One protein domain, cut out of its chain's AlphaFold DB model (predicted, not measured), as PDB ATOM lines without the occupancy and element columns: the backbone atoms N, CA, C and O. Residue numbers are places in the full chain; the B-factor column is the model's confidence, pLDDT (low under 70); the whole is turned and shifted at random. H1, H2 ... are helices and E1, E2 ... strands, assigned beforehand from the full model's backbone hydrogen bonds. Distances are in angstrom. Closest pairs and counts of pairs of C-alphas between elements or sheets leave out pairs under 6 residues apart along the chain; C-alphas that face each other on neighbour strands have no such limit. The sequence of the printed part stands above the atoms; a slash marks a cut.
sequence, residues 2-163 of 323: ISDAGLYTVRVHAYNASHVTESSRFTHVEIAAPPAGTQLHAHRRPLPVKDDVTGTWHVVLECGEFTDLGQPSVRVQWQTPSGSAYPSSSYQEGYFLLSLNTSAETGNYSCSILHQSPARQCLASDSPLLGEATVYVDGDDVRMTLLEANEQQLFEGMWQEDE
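This is residues 2 to 163 of the 323 residues of an uncharacterized protein of Pomacea canaliculata (UniProt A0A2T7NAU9). A small sandwich of two four-stranded sheets, their strands crossed, forms the body, with the long thin hairpin of E1 and E2 reaching away as an arm at one end and the long helix H2 leading off at the other, where its residues 151 to 163 stick out. The arm and H2 make the length; short H1 lies at the end of the sandwich toward the arm. The printed part has 162 residues, with named elements in the order E1 E2 E3 E4 E5 E6 E7 E8 E9 H1 E10 H2, and its class is mixed, helices and strands. The sheets run E3 E4 E8 E7, E6 E5 E9 E10 and E1 E2, each antiparallel. The whole is extended, with a radius of gyration of the C-alphas of 23.7 A and spans of 95 by 38 by 27 A.

E1, residues 6 to 16, begins at C-alpha 6 (17.070, -6.153, -19.132) and is 32.2 A long; E2, residues 19 to 29, is 31.9 A long. E3 is residues 42 to 44, E4 57 to 63 with 19.4 A, E5 76 to 79, E6 85 to 87, E7 90 to 92 and E8 95 to 100. E9, residues 107 to 113, is 20.1 A long; H1 is residues 118 to 121 and E10 133 to 137. H2, residues 139 to 163, is 36.4 A long and ends at C-alpha 163 (69.121, 16.977, -42.472).

The hairpin E1 and E2 has N 8 and O 27 at 2.8 A, within hydrogen-bond range, and is apart from the other named elements. The sheets E3 E4 E8 E7 and E6 E5 E9 E10 form a sandwich, two sheets face to face: the parts that face each other are 9.0 A centre to centre, and the strands of the one stand at 41 degrees to those of the other. In the first, N 43 and O 62 of E3 and E4 are 2.9 A apart, N 61 and O 98 of E4 and E8 2.9 A, and N 95 and O 92 of E8 and E7 2.9 A. In the second, N 78 and O 86 of E5 and E6 are 2.8 A apart, N 77 and O 112 of E5 and E9 2.8 A, and N 109 and O 135 of E9 and E10 2.9 A. E6 runs on into E7 at 56 degrees. The closest C-alphas of E3 and E10, Ala 42 and Ala 133, are 5.2 A apart; those of E9 and H1, Ile 113 and Arg 120, 6.7 A. H2 and the sheet E3 E4 E8 E7 form two layers, a helix on a sheet; the closest C-alphas of E4 and H2, Trp 57 and Leu 146, are 6.1 A apart. In H2 every O i to N i+4 pair is within hydrogen-bond range; H1 is too short for one.

The C-alphas farthest apart, Ala 17 and Asp 162, are 96.6 A apart. The printed part has no cut. The links E2 to E3, E3 to E4, E4 to E5 and H1 to E10 are long. Mean pLDDT of the printed part is 86.4; residues 2 to 4, 67 to 73 and 89 are under 70.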
ATOM      1  N   ILE A   2      18.597   1.889 -11.233       44.88
ATOM      2  CA  ILE A   2      18.032   0.635 -11.728       44.88
ATOM      3  C   ILE A   2      18.167   0.706 -13.250       44.88
ATOM      4  O   ILE A   2      17.764   1.690 -13.859       44.88
ATOM      5  N   SER A   3      18.859  -0.266 -13.834       54.81
ATOM      6  CA  SER A   3      18.880  -0.449 -15.280       54.81
ATOM      7  C   SER A   3      17.471  -0.869 -15.681       54.81
ATOM      8  O   SER A   3      17.111  -2.026 -15.484       54.81
ATOM      9  N   ASP A   4      16.670   0.060 -16.196       68.12
ATOM     10  CA  ASP A   4      15.331  -0.248 -16.716       68.12
ATOM     11  C   ASP A   4      15.408  -1.111 -18.003       68.12
ATOM     12  O   ASP A   4      14.397  -1.631 -18.475       68.12
ATOM     13  N   ALA A   5      16.616  -1.339 -18.539       71.81
ATOM     14  CA  ALA A   5      16.909  -2.327 -19.574       71.81
ATOM     15  C   ALA A   5      17.247  -3.705 -18.966       71.81
ATOM     16  O   ALA A   5      17.948  -3.797 -17.954       71.81
ATOM     17  N   GLY A   6      16.781  -4.791 -19.589       76.56
ATOM     18  CA  GLY A   6      17.070  -6.153 -19.132       76.56
ATOM     19  C   GLY A   6      16.042  -7.209 -19.534       76.56
ATOM     20  O   GLY A   6      15.150  -6.981 -20.348       76.56
ATOM     21  N   LEU A   7      16.182  -8.412 -18.969       81.56
ATOM     22  CA  LEU A   7      15.246  -9.516 -19.183       81.56
ATOM     23  C   LEU A   7      14.085  -9.421 -18.187       81.56
ATOM     24  O   LEU A   7      14.244  -9.690 -16.997       81.56
ATOM     25  N   TYR A   8      12.901  -9.093 -18.686       85.75
ATOM     26  CA  TYR A   8      11.676  -9.041 -17.902       85.75
ATOM     27  C   TYR A   8      10.931 -10.362 -18.018       85.75
ATOM     28  O   TYR A   8      10.715 -10.873 -19.114       85.75
ATOM     29  N   THR A   9      10.520 -10.921 -16.881       85.75
ATOM     30  CA  THR A   9       9.707 -12.141 -16.847       85.75
ATOM     31  C   THR A   9       8.319 -11.817 -16.321       85.75
ATOM     32  O   THR A   9       8.171 -11.343 -15.198       85.75
ATOM     33  N   VAL A  10       7.295 -12.119 -17.114       85.94
ATOM     34  CA  VAL A  10       5.901 -12.085 -16.678       85.94
ATOM     35  C   VAL A  10       5.525 -13.490 -16.232       85.94
ATOM     36  O   VAL A  10       5.603 -14.433 -17.021       85.94
ATOM     37  N   ARG A  11       5.134 -13.630 -14.964       88.88
ATOM     38  CA  ARG A  11       4.632 -14.879 -14.379       88.88
ATOM     39  C   ARG A  11       3.160 -14.708 -14.040       88.88
ATOM     40  O   ARG A  11       2.785 -13.767 -13.348       88.88
ATOM     41  N   VAL A  12       2.332 -15.608 -14.548       87.06
ATOM     42  CA  VAL A  12       0.893 -15.647 -14.301       87.06
ATOM     43  C   VAL A  12       0.606 -16.884 -13.469       87.06
ATOM     44  O   VAL A  12       0.825 -18.003 -13.930       87.06
ATOM     45  N   HIS A  13       0.104 -16.677 -12.255       88.69
ATOM     46  CA  HIS A  13      -0.381 -17.747 -11.391       88.69
ATOM     47  C   HIS A  13      -1.907 -17.810 -11.484       88.69
ATOM     48  O   HIS A  13      -2.597 -16.862 -11.112       88.69
ATOM     49  N   ALA A  14      -2.439 -18.921 -11.986       85.06
ATOM     50  CA  ALA A  14      -3.867 -19.211 -11.979       85.06
ATOM     51  C   ALA A  14      -4.192 -20.125 -10.791       85.06
ATOM     52  O   ALA A  14      -3.601 -21.196 -10.659       85.06
ATOM     53  N   TYR A  15      -5.125 -19.708  -9.933       85.38
ATOM     54  CA  TYR A  15      -5.511 -20.438  -8.724       85.38
ATOM     55  C   TYR A  15      -6.866 -21.119  -8.933       85.38
ATOM     56  O   TYR A  15      -7.852 -20.457  -9.250       85.38
ATOM     57  N   ASN A  16      -6.930 -22.431  -8.715       81.69
ATOM     58  CA  ASN A  16      -8.184 -23.167  -8.551       81.69
ATOM     59  C   ASN A  16      -8.176 -23.882  -7.189       81.69
ATOM     60  O   ASN A  16      -7.108 -24.015  -6.597       81.69
ATOM     61  N   ALA A  17      -9.338 -24.328  -6.698       74.12
ATOM     62  CA  ALA A  17      -9.656 -24.702  -5.306       74.12
ATOM     63  C   ALA A  17      -8.638 -25.581  -4.528       74.12
ATOM     64  O   ALA A  17      -8.742 -25.686  -3.308       74.12
ATOM     65  N   SER A  18      -7.650 -26.186  -5.192       73.88
ATOM     66  CA  SER A  18      -6.515 -26.887  -4.578       73.88
ATOM     67  C   SER A  18      -5.240 -26.955  -5.451       73.88
ATOM     68  O   SER A  18      -4.344 -27.749  -5.159       73.88
ATOM     69  N   HIS A  19      -5.125 -26.161  -6.525       72.25
ATOM     70  CA  HIS A  19      -3.967 -26.178  -7.436       72.25
ATOM     71  C   HIS A  19      -3.635 -24.788  -7.987       72.25
ATOM     72  O   HIS A  19      -4.532 -24.030  -8.356       72.25
ATOM     73  N   VAL A  20      -2.338 -24.484  -8.091       83.62
ATOM     74  CA  VAL A  20      -1.819 -23.268  -8.733       83.62
ATOM     75  C   VAL A  20      -1.098 -23.662 -10.015       83.62
ATOM     76  O   VAL A  20      -0.160 -24.455  -9.974       83.62
ATOM     77  N   THR A  21      -1.524 -23.120 -11.153       83.94
ATOM     78  CA  THR A  21      -0.826 -23.280 -12.434       83.94
ATOM     79  C   THR A  21      -0.022 -22.018 -12.717       83.94
ATOM     80  O   THR A  21      -0.588 -20.930 -12.781       83.94
ATOM     81  N   GLU A  22       1.294 -22.152 -12.880       87.88
ATOM     82  CA  GLU A  22       2.185 -21.046 -13.241       87.88
ATOM     83  C   GLU A  22       2.514 -21.100 -14.736       87.88
ATOM     84  O   GLU A  22       2.973 -22.118 -15.252       87.88
ATOM     85  N   SER A  23       2.296 -19.988 -15.433       86.81
ATOM     86  CA  SER A  23       2.764 -19.775 -16.801       86.81
ATOM     87  C   SER A  23       3.711 -18.590 -16.810       86.81
ATOM     88  O   SER A  23       3.398 -17.546 -16.240       86.81
ATOM     89  N   SER A  24       4.865 -18.729 -17.460       88.19
ATOM     90  CA  SER A  24       5.816 -17.631 -17.590       88.19
ATOM     91  C   SER A  24       6.186 -17.342 -19.043       88.19
ATOM     92  O   SER A  24       6.170 -18.212 -19.925       88.19
ATOM     93  N   ARG A  25       6.479 -16.069 -19.299       89.38
ATOM     94  CA  ARG A  25       7.055 -15.551 -20.541       89.38
ATOM     95  C   ARG A  25       8.166 -14.582 -20.184       89.38
ATOM     96  O   ARG A  25       8.057 -13.861 -19.197       89.38
ATOM     97  N   PHE A  26       9.212 -14.562 -20.994       86.88
ATOM     98  CA  PHE A  26      10.302 -13.607 -20.868       86.88
ATOM     99  C   PHE A  26      10.344 -12.706 -22.103       86.88
ATOM    100  O   PHE A  26      10.027 -13.147 -23.208       86.88
ATOM    101  N   THR A  27      10.716 -11.448 -21.903       84.44
ATOM    102  CA  THR A  27      10.972 -10.470 -22.962       84.44
ATOM    103  C   THR A  27      12.216  -9.667 -22.609       84.44
ATOM    104  O   THR A  27      12.489  -9.433 -21.432       84.44
ATOM    105  N   HIS A  28      12.990  -9.265 -23.611       81.62
ATOM    106  CA  HIS A  28      14.134  -8.382 -23.416       81.62
ATOM    107  C   HIS A  28      13.699  -6.943 -23.697       81.62
ATOM    108  O   HIS A  28      13.052  -6.689 -24.712       81.62
ATOM    109  N   VAL A  29      14.007  -6.024 -22.787       78.62
ATOM    110  CA  VAL A  29      13.716  -4.596 -22.932       78.62
ATOM    111  C   VAL A  29      15.038  -3.869 -23.095       78.62
ATOM    112  O   VAL A  29      15.873  -3.889 -22.192       78.62
ATOM    113  N   GLU A  30      15.209  -3.227 -24.245       73.88
ATOM    114  CA  GLU A  30      16.304  -2.300 -24.511       73.88
ATOM    115  C   GLU A  30      15.756  -0.877 -24.459       73.88
ATOM    116  O   GLU A  30      14.685  -0.592 -24.998       73.88
ATOM    117  N   ILE A  31      16.484   0.017 -23.795       71.50
ATOM    118  CA  ILE A  31      16.156   1.440 -23.745       71.50
ATOM    119  C   ILE A  31      17.123   2.145 -24.675       71.50
ATOM    120  O   ILE A  31      18.329   1.979 -24.538       71.50
ATOM    121  N   ALA A  32      16.585   2.920 -25.609       71.44
ATOM    122  CA  ALA A  32      17.365   3.762 -26.497       71.44
ATOM    123  C   ALA A  32      16.760   5.164 -26.526       71.44
ATOM    124  O   ALA A  32      15.538   5.321 -26.569       71.44
ATOM    125  N   ALA A  33      17.618   6.179 -26.501       74.25
ATOM    126  CA  ALA A  33      17.203   7.551 -26.742       74.25
ATOM    127  C   ALA A  33      17.189   7.807 -28.260       74.25
ATOM    128  O   ALA A  33      18.109   7.365 -28.953       74.25
ATOM    129  N   PRO A  34      16.173   8.495 -28.809       75.25
ATOM    130  CA  PRO A  34      16.223   8.920 -30.199       75.25
ATOM    131  C   PRO A  34      17.349   9.950 -30.386       75.25
ATOM    132  O   PRO A  34      17.477  10.857 -29.555       75.25
ATOM    133  N   PRO A  35      18.144   9.860 -31.468       79.50
ATOM    134  CA  PRO A  35      19.091  10.913 -31.799       79.50
ATOM    135  C   PRO A  35      18.357  12.220 -32.100       79.50
ATOM    136  O   PRO A  35      17.265  12.218 -32.674       79.50
ATOM    137  N   ALA A  36      18.979  13.338 -31.739       78.38
ATOM    138  CA  ALA A  36      18.465  14.678 -31.990       78.38
ATOM    139  C   ALA A  36      19.432  15.445 -32.894       78.38
ATOM    140  O   ALA A  36      20.632  15.483 -32.630       78.38
ATOM    141  N   GLY A  37      18.923  16.070 -33.954       78.00
ATOM    142  CA  GLY A  37      19.750  16.805 -34.907       78.00
ATOM    143  C   GLY A  37      18.976  17.283 -36.128       78.00
ATOM    144  O   GLY A  37      17.750  17.166 -36.198       78.00
ATOM    145  N   THR A  38      19.718  17.843 -37.075       80.31
ATOM    146  CA  THR A  38      19.230  18.280 -38.386       80.31
ATOM    147  C   THR A  38      19.192  17.102 -39.368       80.31
ATOM    148  O   THR A  38      19.282  15.940 -38.975       80.31
ATOM    149  N   GLN A  39      18.974  17.377 -40.656       84.56
ATOM    150  CA  GLN A  39      19.078  16.358 -41.696       84.56
ATOM    151  C   GLN A  39      20.469  15.708 -41.669       84.56
ATOM    152  O   GLN A  39      21.461  16.365 -41.375       84.56
ATOM    153  N   LEU A  40      20.547  14.411 -41.977       87.00
ATOM    154  CA  LEU A  40      21.842  13.751 -42.127       87.00
ATOM    155  C   LEU A  40      22.654  14.453 -43.225       87.00
ATOM    156  O   LEU A  40      22.135  14.717 -44.312       87.00
ATOM    157  N   HIS A  41      23.932  14.703 -42.954       91.06
ATOM    158  CA  HIS A  41      24.871  15.233 -43.933       91.06
ATOM    159  C   HIS A  41      26.020  14.248 -44.133       91.06
ATOM    160  O   HIS A  41      26.625  13.772 -43.173       91.06
ATOM    161  N   ALA A  42      26.301  13.937 -45.397       93.69
ATOM    162  CA  ALA A  42      27.424  13.110 -45.804       93.69
ATOM    163  C   ALA A  42      28.433  13.987 -46.540       93.69
ATOM    164  O   ALA A  42      28.070  14.713 -47.464       93.69
ATOM    165  N   HIS A  43      29.696  13.927 -46.136       95.06
ATOM    166  CA  HIS A  43      30.767  14.640 -46.817       95.06
ATOM    167  C   HIS A  43      32.082  13.869 -46.726       95.06
ATOM    168  O   HIS A  43      32.220  12.917 -45.961       95.06
ATOM    169  N   ARG A  44      33.046  14.251 -47.559       95.19
ATOM    170  CA  ARG A  44      34.389  13.669 -47.577       95.19
ATOM    171  C   ARG A  44      35.337  14.587 -46.808       95.19
ATOM    172  O   ARG A  44      35.315  15.798 -47.039       95.19
ATOM    173  N   ARG A  45      36.212  14.021 -45.969       94.12
ATOM    174  CA  ARG A  45      37.312  14.784 -45.363       94.12
ATOM    175  C   ARG A  45      38.273  15.309 -46.434       94.12
ATOM    176  O   ARG A  45      38.598  14.574 -47.367       94.12
ATOM    177  N   PRO A  46      38.783  16.543 -46.291       91.81
ATOM    178  CA  PRO A  46      39.669  17.140 -47.287       91.81
ATOM    179  C   PRO A  46      41.040  16.459 -47.348       91.81
ATOM    180  O   PRO A  46      41.645  16.408 -48.413       91.81
ATOM    181  N   LEU A  47      41.525  15.936 -46.219       93.81
ATOM    182  CA  LEU A  47      42.824  15.278 -46.119       93.81
ATOM    183  C   LEU A  47      42.649  13.788 -45.808       93.81
ATOM    184  O   LEU A  47      41.743  13.426 -45.046       93.81
ATOM    185  N   PRO A  48      43.509  12.920 -46.370       95.06
ATOM    186  CA  PRO A  48      43.542  11.521 -45.984       95.06
ATOM    187  C   PRO A  48      44.022  11.389 -44.535       95.06
ATOM    188  O   PRO A  48      44.775  12.216 -44.025       95.06
ATOM    189  N   VAL A  49      43.576  10.331 -43.868       93.62
ATOM    190  CA  VAL A  49      43.930  10.014 -42.484       93.62
ATOM    191  C   VAL A  49      44.723   8.718 -42.485       93.62
ATOM    192  O   VAL A  49      44.350   7.758 -43.161       93.62
ATOM    193  N   LYS A  50      45.827   8.691 -41.741       93.81
ATOM    194  CA  LYS A  50      46.624   7.484 -41.561       93.81
ATOM    195  C   LYS A  50      46.075   6.687 -40.388       93.81
ATOM    196  O   LYS A  50      45.846   7.239 -39.319       93.81
ATOM    197  N   ASP A  51      45.853   5.402 -40.603       90.06
ATOM    198  CA  ASP A  51      45.488   4.486 -39.533       90.06
ATOM    199  C   ASP A  51      46.737   4.161 -38.696       90.06
ATOM    200  O   ASP A  51      47.744   3.685 -39.223       90.06
ATOM    201  N   ASP A  52      46.681   4.437 -37.392       88.38
ATOM    202  CA  ASP A  52      47.827   4.296 -36.484       88.38
ATOM    203  C   ASP A  52      48.246   2.834 -36.245       88.38
ATOM    204  O   ASP A  52      49.379   2.571 -35.838       88.38
ATOM    205  N   VAL A  53      47.347   1.870 -36.475       89.38
ATOM    206  CA  VAL A  53      47.592   0.442 -36.216       89.38
ATOM    207  C   VAL A  53      48.215  -0.225 -37.434       89.38
ATOM    208  O   VAL A  53      49.191  -0.965 -37.328       89.38
ATOM    209  N   THR A  54      47.622   0.012 -38.598       90.88
ATOM    210  CA  THR A  54      48.024  -0.600 -39.869       90.88
ATOM    211  C   THR A  54      49.072   0.227 -40.605       90.88
ATOM    212  O   THR A  54      49.793  -0.302 -41.449       90.88
ATOM    213  N   GLY A  55      49.177   1.520 -40.289       90.94
ATOM    214  CA  GLY A  55      50.064   2.460 -40.961       90.94
ATOM    215  C   GLY A  55      49.607   2.833 -42.372       90.94
ATOM    216  O   GLY A  55      50.393   3.431 -43.107       90.94
ATOM    217  N   THR A  56      48.382   2.483 -42.775       92.50
ATOM    218  CA  THR A  56      47.872   2.754 -44.123       92.50
ATOM    219  C   THR A  56      47.062   4.042 -44.179       92.50
ATOM    220  O   THR A  56      46.299   4.364 -43.270       92.50
ATOM    221  N   TRP A  57      47.227   4.792 -45.266       95.25
ATOM    222  CA  TRP A  57      46.434   5.988 -45.534       95.25
ATOM    223  C   TRP A  57      45.046   5.624 -46.061       95.25
ATOM    224  O   TRP A  57      44.900   4.736 -46.905       95.25
ATOM    225  N   HIS A  58      44.039   6.358 -45.596       95.12
ATOM    226  CA  HIS A  58      42.642   6.201 -45.979       95.12
ATOM    227  C   HIS A  58      42.003   7.549 -46.300       95.12
ATOM    228  O   HIS A  58      42.252   8.551 -45.631       95.12
ATOM    229  N   VAL A  59      41.121   7.566 -47.297       96.00
ATOM    230  CA  VAL A  59      40.179   8.677 -47.472       96.00
ATOM    231  C   VAL A  59      38.979   8.391 -46.584       96.00
ATOM    232  O   VAL A  59      38.463   7.279 -46.597       96.00
ATOM    233  N   VAL A  60      38.529   9.373 -45.812       94.69
ATOM    234  CA  VAL A  60      37.441   9.172 -44.848       94.69
ATOM    235  C   VAL A  60      36.193   9.918 -45.304       94.69
ATOM    236  O   VAL A  60      36.250  11.109 -45.617       94.69
ATOM    237  N   LEU A  61      35.067   9.209 -45.337       94.88
ATOM    238  CA  LEU A  61      33.741   9.809 -45.449       94.88
ATOM    239  C   LEU A  61      33.131   9.979 -44.062       94.88
ATOM    240  O   LEU A  61      33.287   9.114 -43.199       94.88
ATOM    241  N   GLU A  62      32.407  11.070 -43.876       93.19
ATOM    242  CA  GLU A  62      31.773  11.458 -42.623       93.19
ATOM    243  C   GLU A  62      30.270  11.548 -42.821       93.19
ATOM    244  O   GLU A  62      29.798  12.181 -43.764       93.19
ATOM    245  N   CYS A  63      29.524  10.918 -41.918       91.00
ATOM    246  CA  CYS A  63      28.073  10.997 -41.864       91.00
ATOM    247  C   CYS A  63      27.632  11.536 -40.508       91.00
ATOM    248  O   CYS A  63      27.868  10.899 -39.478       91.00
ATOM    249  N   GLY A  64      26.979  12.696 -40.508       81.25
ATOM    250  CA  GLY A  64      26.448  13.324 -39.301       81.25
ATOM    251  C   GLY A  64      25.993  14.770 -39.509       81.25
ATOM    252  O   GLY A  64      26.313  15.389 -40.512       81.25
ATOM    253  N   GLU A  65      25.172  15.253 -38.576       74.56
ATOM    254  CA  GLU A  65      25.421  16.371 -37.638       74.56
ATOM    255  C   GLU A  65      24.344  16.225 -36.540       74.56
ATOM    256  O   GLU A  65      23.438  17.044 -36.379       74.56
ATOM    257  N   PHE A  66      24.336  15.068 -35.864       75.94
ATOM    258  CA  PHE A  66      23.319  14.753 -34.863       75.94
ATOM    259  C   PHE A  66      23.950  14.338 -33.543       75.94
ATOM    260  O   PHE A  66      24.983  13.678 -33.491       75.94
ATOM    261  N   THR A  67      23.299  14.741 -32.462       68.00
ATOM    262  CA  THR A  67      23.673  14.388 -31.099       68.00
ATOM    263  C   THR A  67      22.967  13.106 -30.683       68.00
ATOM    264  O   THR A  67      21.742  12.994 -30.772       68.00
ATOM    265  N   ASP A  68      23.750  12.140 -30.219       67.62
ATOM    266  CA  ASP A  68      23.258  10.933 -29.566       67.62
ATOM    267  C   ASP A  68      23.553  11.026 -28.063       67.62
ATOM    268  O   ASP A  68      24.697  11.220 -27.648       67.62
ATOM    269  N   LEU A  69      22.498  10.951 -27.251       62.28
ATOM    270  CA  LEU A  69      22.565  11.124 -25.800       62.28
ATOM    271  C   LEU A  69      22.711   9.802 -25.039       62.28
ATOM    272  O   LEU A  69      22.891   9.851 -23.820       62.28
ATOM    273  N   GLY A  70      22.589   8.628 -25.673       58.91
ATOM    274  CA  GLY A  70      22.394   7.431 -24.861       58.91
ATOM    275  C   GLY A  70      22.573   6.075 -25.519       58.91
ATOM    276  O   GLY A  70      22.187   5.824 -26.649       58.91
ATOM    277  N   GLN A  71      23.124   5.178 -24.704       51.50
ATOM    278  CA  GLN A  71      23.423   3.778 -24.977       51.50
ATOM    279  C   GLN A  71      22.160   2.961 -25.318       51.50
ATOM    280  O   GLN A  71      21.199   3.033 -24.553       51.50
ATOM    281  N   PRO A  72      22.175   2.111 -26.364       52.75
ATOM    282  CA  PRO A  72      23.290   1.867 -27.277       52.75
ATOM    283  C   PRO A  72      23.430   2.975 -28.324       52.75
ATOM    284  O   PRO A  72      22.434   3.480 -28.830       52.75
ATOM    285  N   SER A  73      24.678   3.280 -28.689       66.19
ATOM    286  CA  SER A  73      24.984   4.275 -29.716       66.19
ATOM    287  C   SER A  73      24.227   3.976 -31.008       66.19
ATOM    288  O   SER A  73      24.201   2.823 -31.469       66.19
ATOM    289  N   VAL A  74      23.654   5.008 -31.617       76.00
ATOM    290  CA  VAL A  74      23.074   4.930 -32.958       76.00
ATOM    291  C   VAL A  74      24.083   4.263 -33.893       76.00
ATOM    292  O   VAL A  74      25.273   4.563 -33.870       76.00
ATOM    293  N   ARG A  75      23.624   3.301 -34.697       79.00
ATOM    294  CA  ARG A  75      24.469   2.634 -35.693       79.00
ATOM    295  C   ARG A  75      24.149   3.207 -37.055       79.00
ATOM    296  O   ARG A  75      23.006   3.104 -37.490       79.00
ATOM    297  N   VAL A  76      25.143   3.784 -37.715       87.62
ATOM    298  CA  VAL A  76      25.029   4.245 -39.100       87.62
ATOM    299  C   VAL A  76      25.494   3.135 -40.036       87.62
ATOM    300  O   VAL A  76      26.470   2.432 -39.768       87.62
ATOM    301  N   GLN A  77      24.754   2.961 -41.121       91.75
ATOM    302  CA  GLN A  77      25.071   2.054 -42.208       91.75
ATOM    303  C   GLN A  77      25.421   2.882 -43.439       91.75
ATOM    304  O   GLN A  77      24.690   3.802 -43.804       91.75
ATOM    305  N   TRP A  78      26.536   2.531 -44.064       93.81
ATOM    306  CA  TRP A  78      26.952   3.060 -45.350       93.81
ATOM    307  C   TRP A  78      26.588   2.078 -46.449       93.81
ATOM    308  O   TRP A  78      26.805   0.877 -46.290       93.81
ATOM    309  N   GLN A  79      26.083   2.578 -47.566       94.50
ATOM    310  CA  GLN A  79      25.844   1.807 -48.771       94.50
ATOM    311  C   GLN A  79      26.748   2.323 -49.894       94.50
ATOM    312  O   GLN A  79      26.899   3.528 -50.099       94.50
ATOM    313  N   THR A  80      27.409   1.392 -50.576       94.56
ATOM    314  CA  THR A  80      28.288   1.678 -51.712       94.56
ATOM    315  C   THR A  80      27.478   1.873 -52.994       94.56
ATOM    316  O   THR A  80      26.323   1.442 -53.057       94.56
ATOM    317  N   PRO A  81      28.082   2.436 -54.055       94.19
ATOM    318  CA  PRO A  81      27.454   2.521 -55.373       94.19
ATOM    319  C   PRO A  81      26.967   1.166 -55.918       94.19
ATOM    320  O   PRO A  81      25.919   1.099 -56.560       94.19
ATOM    321  N   SER A  82      27.682   0.073 -55.627       93.94
ATOM    322  CA  SER A  82      27.284  -1.304 -55.961       93.94
ATOM    323  C   SER A  82      26.136  -1.866 -55.110       93.94
ATOM    324  O   SER A  82      25.630  -2.952 -55.396       93.94
ATOM    325  N   GLY A  83      25.711  -1.145 -54.071       90.06
ATOM    326  CA  GLY A  83      24.644  -1.541 -53.156       90.06
ATOM    327  C   GLY A  83      25.109  -2.377 -51.962       90.06
ATOM    328  O   GLY A  83      24.268  -2.778 -51.156       90.06
ATOM    329  N   SER A  84      26.416  -2.622 -51.817       91.31
ATOM    330  CA  SER A  84      26.987  -3.309 -50.654       91.31
ATOM    331  C   SER A  84      26.877  -2.422 -49.421       91.31
ATOM    332  O   SER A  84      27.124  -1.221 -49.496       91.31
ATOM    333  N   ALA A  85      26.508  -2.999 -48.279       89.62
ATOM    334  CA  ALA A  85      26.255  -2.223 -47.077       89.62
ATOM    335  C   ALA A  85      27.229  -2.574 -45.948       89.62
ATOM    336  O   ALA A  85      27.366  -3.740 -45.573       89.62
ATOM    337  N   TYR A  86      27.867  -1.553 -45.384       86.25
ATOM    338  CA  TYR A  86      28.893  -1.666 -44.355       86.25
ATOM    339  C   TYR A  86      28.468  -0.899 -43.097       86.25
ATOM    340  O   TYR A  86      27.926   0.204 -43.205       86.25
ATOM    341  N   PRO A  87      28.687  -1.444 -41.888       81.56
ATOM    342  CA  PRO A  87      28.538  -0.654 -40.673       81.56
ATOM    343  C   PRO A  87      29.591   0.463 -40.647       81.56
ATOM    344  O   PRO A  87      30.691   0.295 -41.175       81.56
ATOM    345  N   SER A  88      29.269   1.593 -40.014       76.88
ATOM    346  CA  SER A  88      30.246   2.650 -39.734       76.88
ATOM    347  C   SER A  88      31.494   2.075 -39.061       76.88
ATOM    348  O   SER A  88      31.379   1.336 -38.081       76.88
ATOM    349  N   SER A  89      32.671   2.437 -39.568       66.00
ATOM    350  CA  SER A  89      33.962   1.939 -39.075       66.00
ATOM    351  C   SER A  89      34.284   2.430 -37.662       66.00
ATOM    352  O   SER A  89      34.888   1.710 -36.873       66.00
ATOM    353  N   SER A  90      33.853   3.646 -37.330       74.75
ATOM    354  CA  SER A  90      34.057   4.284 -36.031       74.75
ATOM    355  C   SER A  90      33.128   5.496 -35.866       74.75
ATOM    356  O   SER A  90      32.436   5.894 -36.810       74.75
ATOM    357  N   TYR A  91      33.105   6.061 -34.657       78.44
ATOM    358  CA  TYR A  91      32.435   7.318 -34.326       78.44
ATOM    359  C   TYR A  91      33.443   8.262 -33.669       78.44
ATOM    360  O   TYR A  91      34.060   7.899 -32.666       78.44
ATOM    361  N   GLN A  92      33.612   9.458 -34.229       77.56
ATOM    362  CA  GLN A  92      34.553  10.464 -33.742       77.56
ATOM    363  C   GLN A  92      33.961  11.859 -33.947       77.56
ATOM    364  O   GLN A  92      33.434  12.153 -35.015       77.56
ATOM    365  N   GLU A  93      34.038  12.710 -32.919       76.06
ATOM    366  CA  GLU A  93      33.663  14.137 -33.001       76.06
ATOM    367  C   GLU A  93      32.244  14.415 -33.545       76.06
ATOM    368  O   GLU A  93      31.992  15.464 -34.124       76.06
ATOM    369  N   GLY A  94      31.292  13.497 -33.339       75.62
ATOM    370  CA  GLY A  94      29.914  13.664 -33.826       75.62
ATOM    371  C   GLY A  94      29.629  13.038 -35.193       75.62
ATOM    372  O   GLY A  94      28.486  13.085 -35.648       75.62
ATOM    373  N   TYR A  95      30.625  12.410 -35.826       85.44
ATOM    374  CA  TYR A  95      30.501  11.811 -37.152       85.44
ATOM    375  C   TYR A  95      30.758  10.308 -37.140       85.44
ATOM    376  O   TYR A  95      31.662   9.801 -36.471       85.44
ATOM    377  N   PHE A  96      29.971   9.593 -37.938       88.31
ATOM    378  CA  PHE A  96      30.192   8.187 -38.248       88.31
ATOM    379  C   PHE A  96      31.049   8.068 -39.499       88.31
ATOM    380  O   PHE A  96      30.694   8.596 -40.555       88.31
ATOM    381  N   LEU A  97      32.166   7.356 -39.379       90.19
ATOM    382  CA  LEU A  97      33.214   7.360 -40.391       90.19
ATOM    383  C   LEU A  97      33.156   6.115 -41.285       90.19
ATOM    384  O   LEU A  97      32.882   5.006 -40.809       90.19
ATOM    385  N   LEU A  98      33.482   6.275 -42.567       92.69
ATOM    386  CA  LEU A  98      33.813   5.179 -43.481       92.69
ATOM    387  C   LEU A  98      35.196   5.414 -44.090       92.69
ATOM    388  O   LEU A  98      35.394   6.376 -44.829       92.69
ATOM    389  N   SER A  99      36.130   4.509 -43.807       93.38
ATOM    390  CA  SER A  99      37.467   4.523 -44.401       93.38
ATOM    391  C   SER A  99      37.457   3.850 -45.770       93.38
ATOM    392  O   SER A  99      37.140   2.667 -45.901       93.38
ATOM    393  N   LEU A 100      37.837   4.604 -46.790       94.00
ATOM    394  CA  LEU A 100      38.037   4.146 -48.154       94.00
ATOM    395  C   LEU A 100      39.519   3.858 -48.397       94.00
ATOM    396  O   LEU A 100      40.411   4.536 -47.883       94.00
ATOM    397  N   ASN A 101      39.777   2.832 -49.198       92.75
ATOM    398  CA  ASN A 101      41.110   2.436 -49.637       92.75
ATOM    399  C   ASN A 101      41.240   2.628 -51.160       92.75
ATOM    400  O   ASN A 101      40.348   3.162 -51.817       92.75
ATOM    401  N   THR A 102      42.330   2.139 -51.746       90.94
ATOM    402  CA  THR A 102      42.596   2.235 -53.192       90.94
ATOM    403  C   THR A 102      41.608   1.469 -54.080       90.94
ATOM    404  O   THR A 102      41.691   1.585 -55.297       90.94
ATOM    405  N   SER A 103      40.708   0.666 -53.502       91.12
ATOM    406  CA  SER A 103      39.651  -0.068 -54.214       91.12
ATOM    407  C   SER A 103      38.267   0.578 -54.086       91.12
ATOM    408  O   SER A 103      37.263  -0.084 -54.333       91.12
ATOM    409  N   ALA A 104      38.198   1.850 -53.681       93.00
ATOM    410  CA  ALA A 104      36.946   2.594 -53.621       93.00
ATOM    411  C   ALA A 104      36.237   2.629 -54.986       93.00
ATOM    412  O   ALA A 104      36.855   2.838 -56.031       93.00
ATOM    413  N   GLU A 105      34.923   2.428 -54.966       94.81
ATOM    414  CA  GLU A 105      34.080   2.486 -56.154       94.81
ATOM    415  C   GLU A 105      33.803   3.948 -56.516       94.81
ATOM    416  O   GLU A 105      33.675   4.804 -55.644       94.81
ATOM    417  N   THR A 106      33.660   4.245 -57.806       95.94
ATOM    418  CA  THR A 106      33.194   5.570 -58.232       95.94
ATOM    419  C   THR A 106      31.674   5.625 -58.159       95.94
ATOM    420  O   THR A 106      30.997   4.773 -58.736       95.94
ATOM    421  N   GLY A 107      31.127   6.637 -57.488       96.38
ATOM    422  CA  GLY A 107      29.690   6.878 -57.441       96.38
ATOM    423  C   GLY A 107      29.205   7.500 -56.136       96.38
ATOM    424  O   GLY A 107      29.976   8.041 -55.347       96.38
ATOM    425  N   ASN A 108      27.892   7.420 -55.919       97.00
ATOM    426  CA  ASN A 108      27.256   7.941 -54.715       97.00
ATOM    427  C   ASN A 108      27.330   6.915 -53.589       97.00
ATOM    428  O   ASN A 108      26.705   5.858 -53.663       97.00
ATOM    429  N   TYR A 109      28.054   7.271 -52.538       96.00
ATOM    430  CA  TYR A 109      27.981   6.601 -51.253       96.00
ATOM    431  C   TYR A 109      26.867   7.232 -50.447       96.00
ATOM    432  O   TYR A 109      26.719   8.457 -50.438       96.00
ATOM    433  N   SER A 110      26.096   6.407 -49.760       95.19
ATOM    434  CA  SER A 110      24.948   6.874 -49.010       95.19
ATOM    435  C   SER A 110      25.000   6.383 -47.570       95.19
ATOM    436  O   SER A 110      25.486   5.288 -47.293       95.19
ATOM    437  N   CYS A 111      24.587   7.227 -46.630       93.19
ATOM    438  CA  CYS A 111      24.590   6.907 -45.213       93.19
ATOM    439  C   CYS A 111      23.214   7.123 -44.597       93.19
ATOM    440  O   CYS A 111      22.553   8.147 -44.799       93.19
ATOM    441  N   SER A 112      22.792   6.148 -43.802       91.56
ATOM    442  CA  SER A 112      21.534   6.196 -43.073       91.56
ATOM    443  C   SER A 112      21.675   5.528 -41.712       91.56
ATOM    444  O   SER A 112      22.547   4.688 -41.479       91.56
ATOM    445  N   ILE A 113      20.812   5.901 -40.772       88.00
ATOM    446  CA  ILE A 113      20.742   5.202 -39.489       88.00
ATOM    447  C   ILE A 113      20.228   3.783 -39.751       88.00
ATOM    448  O   ILE A 113      19.209   3.617 -40.405       88.00
ATOM    449  N   LEU A 114      20.866   2.744 -39.227       86.94
ATOM    450  CA  LEU A 114      20.466   1.354 -39.448       86.94
ATOM    451  C   LEU A 114      18.984   1.136 -39.087       86.94
ATOM    452  O   LEU A 114      18.561   1.427 -37.968       86.94
ATOM    453  N   HIS A 115      18.197   0.568 -40.009       82.25
ATOM    454  CA  HIS A 115      16.754   0.333 -39.814       82.25
ATOM    455  C   HIS A 115      16.417  -0.491 -38.563       82.25
ATOM    456  O   HIS A 115      15.379  -0.292 -37.941       82.25
ATOM    457  N   GLN A 116      17.306  -1.410 -38.189       81.44
ATOM    458  CA  GLN A 116      17.145  -2.288 -37.029       81.44
ATOM    459  C   GLN A 116      17.554  -1.624 -35.705       81.44
ATOM    460  O   GLN A 116      17.402  -2.237 -34.654       81.44
ATOM    461  N   SER A 117      18.093  -0.400 -35.730       80.38
ATOM    462  CA  SER A 117      18.487   0.308 -34.512       80.38
ATOM    463  C   SER A 117      17.250   0.677 -33.679       80.38
ATOM    464  O   SER A 117      16.362   1.360 -34.201       80.38
ATOM    465  N   PRO A 118      17.197   0.310 -32.382       79.06
ATOM    466  CA  PRO A 118      16.121   0.731 -31.483       79.06
ATOM    467  C   PRO A 118      15.977   2.259 -31.417       79.06
ATOM    468  O   PRO A 118      14.866   2.784 -31.376       79.06
ATOM    469  N   ALA A 119      17.097   2.984 -31.512       79.69
ATOM    470  CA  ALA A 119      17.124   4.442 -31.520       79.69
ATOM    471  C   ALA A 119      16.408   5.038 -32.748       79.69
ATOM    472  O   ALA A 119      15.730   6.058 -32.629       79.69
ATOM    473  N   ARG A 120      16.475   4.373 -33.917       84.25
ATOM    474  CA  ARG A 120      15.738   4.797 -35.124       84.25
ATOM    475  C   ARG A 120      14.233   4.605 -34.966       84.25
ATOM    476  O   ARG A 120      13.468   5.441 -35.430       84.25
ATOM    477  N   GLN A 121      13.808   3.521 -34.316       83.75
ATOM    478  CA  GLN A 121      12.385   3.224 -34.088       83.75
ATOM    479  C   GLN A 121      11.711   4.244 -33.160       83.75
ATOM    480  O   GLN A 121      10.496   4.407 -33.210       83.75
ATOM    481  N   CYS A 122      12.501   4.942 -32.341       82.94
ATOM    482  CA  CYS A 122      12.030   5.994 -31.446       82.94
ATOM    483  C   CYS A 122      11.886   7.368 -32.132       82.94
ATOM    484  O   CYS A 122      11.426   8.313 -31.492       82.94
ATOM    485  N   LEU A 123      12.287   7.512 -33.403       85.56
ATOM    486  CA  LEU A 123      12.153   8.768 -34.144       85.56
ATOM    487  C   LEU A 123      10.696   9.025 -34.554       85.56
ATOM    488  O   LEU A 123       9.976   8.115 -34.964       85.56
ATOM    489  N   ALA A 124      10.281  10.292 -34.493       86.19
ATOM    490  CA  ALA A 124       8.998  10.730 -35.035       86.19
ATOM    491  C   ALA A 124       8.928  10.477 -36.552       86.19
ATOM    492  O   ALA A 124       9.946  10.522 -37.243       86.19
ATOM    493  N   SER A 125       7.725  10.235 -37.080       86.00
ATOM    494  CA  SER A 125       7.501   9.893 -38.497       86.00
ATOM    495  C   SER A 125       7.966  10.964 -39.490       86.00
ATOM    496  O   SER A 125       8.209  10.657 -40.652       86.00
ATOM    497  N   ASP A 126       8.067  12.211 -39.043       87.69
ATOM    498  CA  ASP A 126       8.508  13.386 -39.793       87.69
ATOM    499  C   ASP A 126       9.962  13.785 -39.485       87.69
ATOM    500  O   ASP A 126      10.429  14.828 -39.942       87.69
ATOM    501  N   SER A 127      10.695  12.967 -38.719       87.25
ATOM    502  CA  SER A 127      12.072  13.276 -38.344       87.25
ATOM    503  C   SER A 127      12.988  13.358 -39.575       87.25
ATOM    504  O   SER A 127      13.035  12.412 -40.371       87.25
ATOM    505  N   PRO A 128      13.802  14.424 -39.710       84.88
ATOM    506  CA  PRO A 128      14.733  14.583 -40.829       84.88
ATOM    507  C   PRO A 128      15.860  13.535 -40.817       84.88
ATOM    508  O   PRO A 128      16.503  13.300 -41.839       84.88
ATOM    509  N   LEU A 129      16.067  12.860 -39.680       85.94
ATOM    510  CA  LEU A 129      17.044  11.783 -39.504       85.94
ATOM    511  C   LEU A 129      16.572  10.433 -40.071       85.94
ATOM    512  O   LEU A 129      17.356   9.488 -40.130       85.94
ATOM    513  N   LEU A 130      15.303  10.315 -40.487       87.31
ATOM    514  CA  LEU A 130      14.799   9.109 -41.155       87.31
ATOM    515  C   LEU A 130      15.268   8.983 -42.608       87.31
ATOM    516  O   LEU A 130      15.143   7.891 -43.168       87.31
ATOM    517  N   GLY A 131      15.772  10.070 -43.196       87.19
ATOM    518  CA  GLY A 131      16.293  10.103 -44.556       87.19
ATOM    519  C   GLY A 131      17.661   9.439 -44.710       87.19
ATOM    520  O   GLY A 131      18.166   8.746 -43.826       87.19
ATOM    521  N   GLU A 132      18.259   9.677 -45.868       91.31
ATOM    522  CA  GLU A 132      19.596   9.226 -46.231       91.31
ATOM    523  C   GLU A 132      20.387  10.419 -46.769       91.31
ATOM    524  O   GLU A 132      19.822  11.295 -47.431       91.31
ATOM    525  N   ALA A 133      21.680  10.464 -46.464       93.38
ATOM    526  CA  ALA A 133      22.588  11.478 -46.980       93.38
ATOM    527  C   ALA A 133      23.566  10.849 -47.963       93.38
ATOM    528  O   ALA A 133      24.023   9.731 -47.746       93.38
ATOM    529  N   THR A 134      23.894  11.561 -49.038       95.56
ATOM    530  CA  THR A 134      24.746  11.043 -50.109       95.56
ATOM    531  C   THR A 134      25.971  11.918 -50.323       95.56
ATOM    532  O   THR A 134      25.916  13.139 -50.195       95.56
ATOM    533  N   VAL A 135      27.083  11.278 -50.669       96.44
ATOM    534  CA  VAL A 135      28.330  11.928 -51.066       96.44
ATOM    535  C   VAL A 135      28.869  11.229 -52.309       96.44
ATOM    536  O   VAL A 135      28.970  10.002 -52.357       96.44
ATOM    537  N   TYR A 136      29.185  12.012 -53.339       96.75
ATOM    538  CA  TYR A 136      29.807  11.489 -54.550       96.75
ATOM    539  C   TYR A 136      31.308  11.312 -54.321       96.75
ATOM    540  O   TYR A 136      31.978  12.223 -53.832       96.75
ATOM    541  N   VAL A 137      31.829  10.150 -54.699       97.06
ATOM    542  CA  VAL A 137      33.249   9.812 -54.615       97.06
ATOM    543  C   VAL A 137      33.738   9.399 -55.996       97.06
ATOM    544  O   VAL A 137      33.130   8.554 -56.652       97.06
ATOM    545  N   ASP A 138      34.849   9.991 -56.422       96.31
ATOM    546  CA  ASP A 138      35.604   9.558 -57.593       96.31
ATOM    547  C   ASP A 138      36.709   8.591 -57.145       96.31
ATOM    548  O   ASP A 138      37.559   8.934 -56.321       96.31
ATOM    549  N   GLY A 139      36.671   7.353 -57.640       94.25
ATOM    550  CA  GLY A 139      37.610   6.306 -57.239       94.25
ATOM    551  C   GLY A 139      39.044   6.573 -57.706       94.25
ATOM    552  O   GLY A 139      39.990   6.214 -56.998       94.25
ATOM    553  N   ASP A 140      39.225   7.235 -58.854       95.44
ATOM    554  CA  ASP A 140      40.560   7.614 -59.325       95.44
ATOM    555  C   ASP A 140      41.145   8.742 -58.469       95.44
ATOM    556  O   ASP A 140      42.324   8.683 -58.113       95.44
ATOM    557  N   ASP A 141      40.318   9.703 -58.050       95.19
ATOM    558  CA  ASP A 141      40.717  10.757 -57.108       95.19
ATOM    559  C   ASP A 141      41.117  10.185 -55.740       95.19
ATOM    560  O   ASP A 141      42.147  10.571 -55.182       95.19
ATOM    561  N   VAL A 142      40.371   9.200 -55.221       96.00
ATOM    562  CA  VAL A 142      40.741   8.494 -53.981       96.00
ATOM    563  C   VAL A 142      42.101   7.823 -54.135       96.00
ATOM    564  O   VAL A 142      42.975   7.996 -53.285       96.00
ATOM    565  N   ARG A 143      42.309   7.073 -55.222       95.50
ATOM    566  CA  ARG A 143      43.581   6.390 -55.470       95.50
ATOM    567  C   ARG A 143      44.735   7.383 -55.580       95.50
ATOM    568  O   ARG A 143      45.790   7.123 -55.007       95.50
ATOM    569  N   MET A 144      44.531   8.504 -56.267       95.12
ATOM    570  CA  MET A 144      45.562   9.523 -56.429       95.12
ATOM    571  C   MET A 144      45.881  10.220 -55.104       95.12
ATOM    572  O   MET A 144      47.039  10.245 -54.708       95.12
ATOM    573  N   THR A 145      44.865  10.630 -54.341       95.88
ATOM    574  CA  THR A 145      45.038  11.224 -53.001       95.88
ATOM    575  C   THR A 145      45.856  10.311 -52.078       95.88
ATOM    576  O   THR A 145      46.736  10.763 -51.346       95.88
ATOM    577  N   LEU A 146      45.580   9.001 -52.101       95.88
ATOM    578  CA  LEU A 146      46.312   8.030 -51.287       95.88
ATOM    579  C   LEU A 146      47.752   7.822 -51.769       95.88
ATOM    580  O   LEU A 146      48.646   7.634 -50.946       95.88
ATOM    581  N   LEU A 147      47.994   7.832 -53.082       94.62
ATOM    582  CA  LEU A 147      49.346   7.755 -53.640       94.62
ATOM    583  C   LEU A 147      50.168   8.999 -53.279       94.62
ATOM    584  O   LEU A 147      51.290   8.847 -52.803       94.62
ATOM    585  N   GLU A 148      49.591  10.194 -53.414       94.69
ATOM    586  CA  GLU A 148      50.230  11.466 -53.048       94.69
ATOM    587  C   GLU A 148      50.602  11.507 -51.563       94.69
ATOM    588  O   GLU A 148      51.731  11.848 -51.224       94.69
ATOM    589  N   ALA A 149      49.703  11.078 -50.670       95.38
ATOM    590  CA  ALA A 149      49.995  11.020 -49.236       95.38
ATOM    591  C   ALA A 149      51.148  10.056 -48.899       95.38
ATOM    592  O   ALA A 149      51.990  10.354 -48.049       95.38
ATOM    593  N   ASN A 150      51.213   8.905 -49.577       93.56
ATOM    594  CA  ASN A 150      52.318   7.958 -49.405       93.56
ATOM    595  C   ASN A 150      53.648   8.533 -49.917       93.56
ATOM    596  O   ASN A 150      54.670   8.399 -49.244       93.56
ATOM    597  N   GLU A 151      53.642   9.167 -51.089       94.81
ATOM    598  CA  GLU A 151      54.833   9.786 -51.679       94.81
ATOM    599  C   GLU A 151      55.346  10.947 -50.821       94.81
ATOM    600  O   GLU A 151      56.536  11.009 -50.512       94.81
ATOM    601  N   GLN A 152      54.447  11.819 -50.364       94.44
ATOM    602  CA  GLN A 152      54.795  12.945 -49.507       94.44
ATOM    603  C   GLN A 152      55.443  12.474 -48.201       94.44
ATOM    604  O   GLN A 152      56.476  13.008 -47.803       94.44
ATOM    605  N   GLN A 153      54.905  11.427 -47.568       93.62
ATOM    606  CA  GLN A 153      55.499  10.868 -46.354       93.62
ATOM    607  C   GLN A 153      56.912  10.313 -46.598       93.62
ATOM    608  O   GLN A 153      57.795  10.476 -45.756       93.62
ATOM    609  N   LEU A 154      57.137   9.639 -47.731       94.31
ATOM    610  CA  LEU A 154      58.468   9.141 -48.096       94.31
ATOM    611  C   LEU A 154      59.453  10.294 -48.290       94.31
ATOM    612  O   LEU A 154      60.588  10.220 -47.821       94.31
ATOM    613  N   PHE A 155      59.015  11.361 -48.953       95.94
ATOM    614  CA  PHE A 155      59.833  12.543 -49.184       95.94
ATOM    615  C   PHE A 155      60.182  13.270 -47.879       95.94
ATOM    616  O   PHE A 155      61.345  13.601 -47.662       95.94
ATOM    617  N   GLU A 156      59.205  13.470 -46.992       94.88
ATOM    618  CA  GLU A 156      59.420  14.078 -45.674       94.88
ATOM    619  C   GLU A 156      60.392  13.253 -44.821       94.88
ATOM    620  O   GLU A 156      61.305  13.816 -44.218       94.88
ATOM    621  N   GLY A 157      60.252  11.923 -44.821       95.38
ATOM    622  CA  GLY A 157      61.180  11.034 -44.118       95.38
ATOM    623  C   GLY A 157      62.609  11.129 -44.658       95.38
ATOM    624  O   GLY A 157      63.554  11.277 -43.889       95.38
ATOM    625  N   MET A 158      62.767  11.121 -45.984       96.31
ATOM    626  CA  MET A 158      64.077  11.246 -46.630       96.31
ATOM    627  C   MET A 158      64.747  12.593 -46.330       96.31
ATOM    628  O   MET A 158      65.949  12.644 -46.081       96.31
ATOM    629  N   TRP A 159      63.975  13.681 -46.318       95.62
ATOM    630  CA  TRP A 159      64.483  15.007 -45.965       95.62
ATOM    631  C   TRP A 159      64.976  15.085 -44.523       95.62
ATOM    632  O   TRP A 159      66.021  15.681 -44.268       95.62
ATOM    633  N   GLN A 160      64.252  14.471 -43.586       96.31
ATOM    634  CA  GLN A 160      64.677  14.417 -42.188       96.31
ATOM    635  C   GLN A 160      65.988  13.641 -42.021       96.31
ATOM    636  O   GLN A 160      66.863  14.076 -41.273       96.31
ATOM    637  N   GLU A 161      66.148  12.521 -42.731       96.25
ATOM    638  CA  GLU A 161      67.395  11.749 -42.721       96.25
ATOM    639  C   GLU A 161      68.572  12.543 -43.308       96.25
ATOM    640  O   GLU A 161      69.661  12.532 -42.730       96.25
ATOM    641  N   ASP A 162      68.365  13.265 -44.414       97.00
ATOM    642  CA  ASP A 162      69.400  14.113 -45.019       97.00
ATOM    643  C   ASP A 162      69.812  15.261 -44.085       97.00
ATOM    644  O   ASP A 162      71.003  15.522 -43.892       97.00
ATOM    645  N   GLU A 163      68.845  15.906 -43.428       97.12
ATOM    646  CA  GLU A 163      69.121  16.977 -42.472       97.12
ATOM    647  C   GLU A 163      69.886  16.463 -41.241       97.12
ATOM    648  O   GLU A 163      70.857  17.101 -40.803       97.12
TER     649      GLU A 163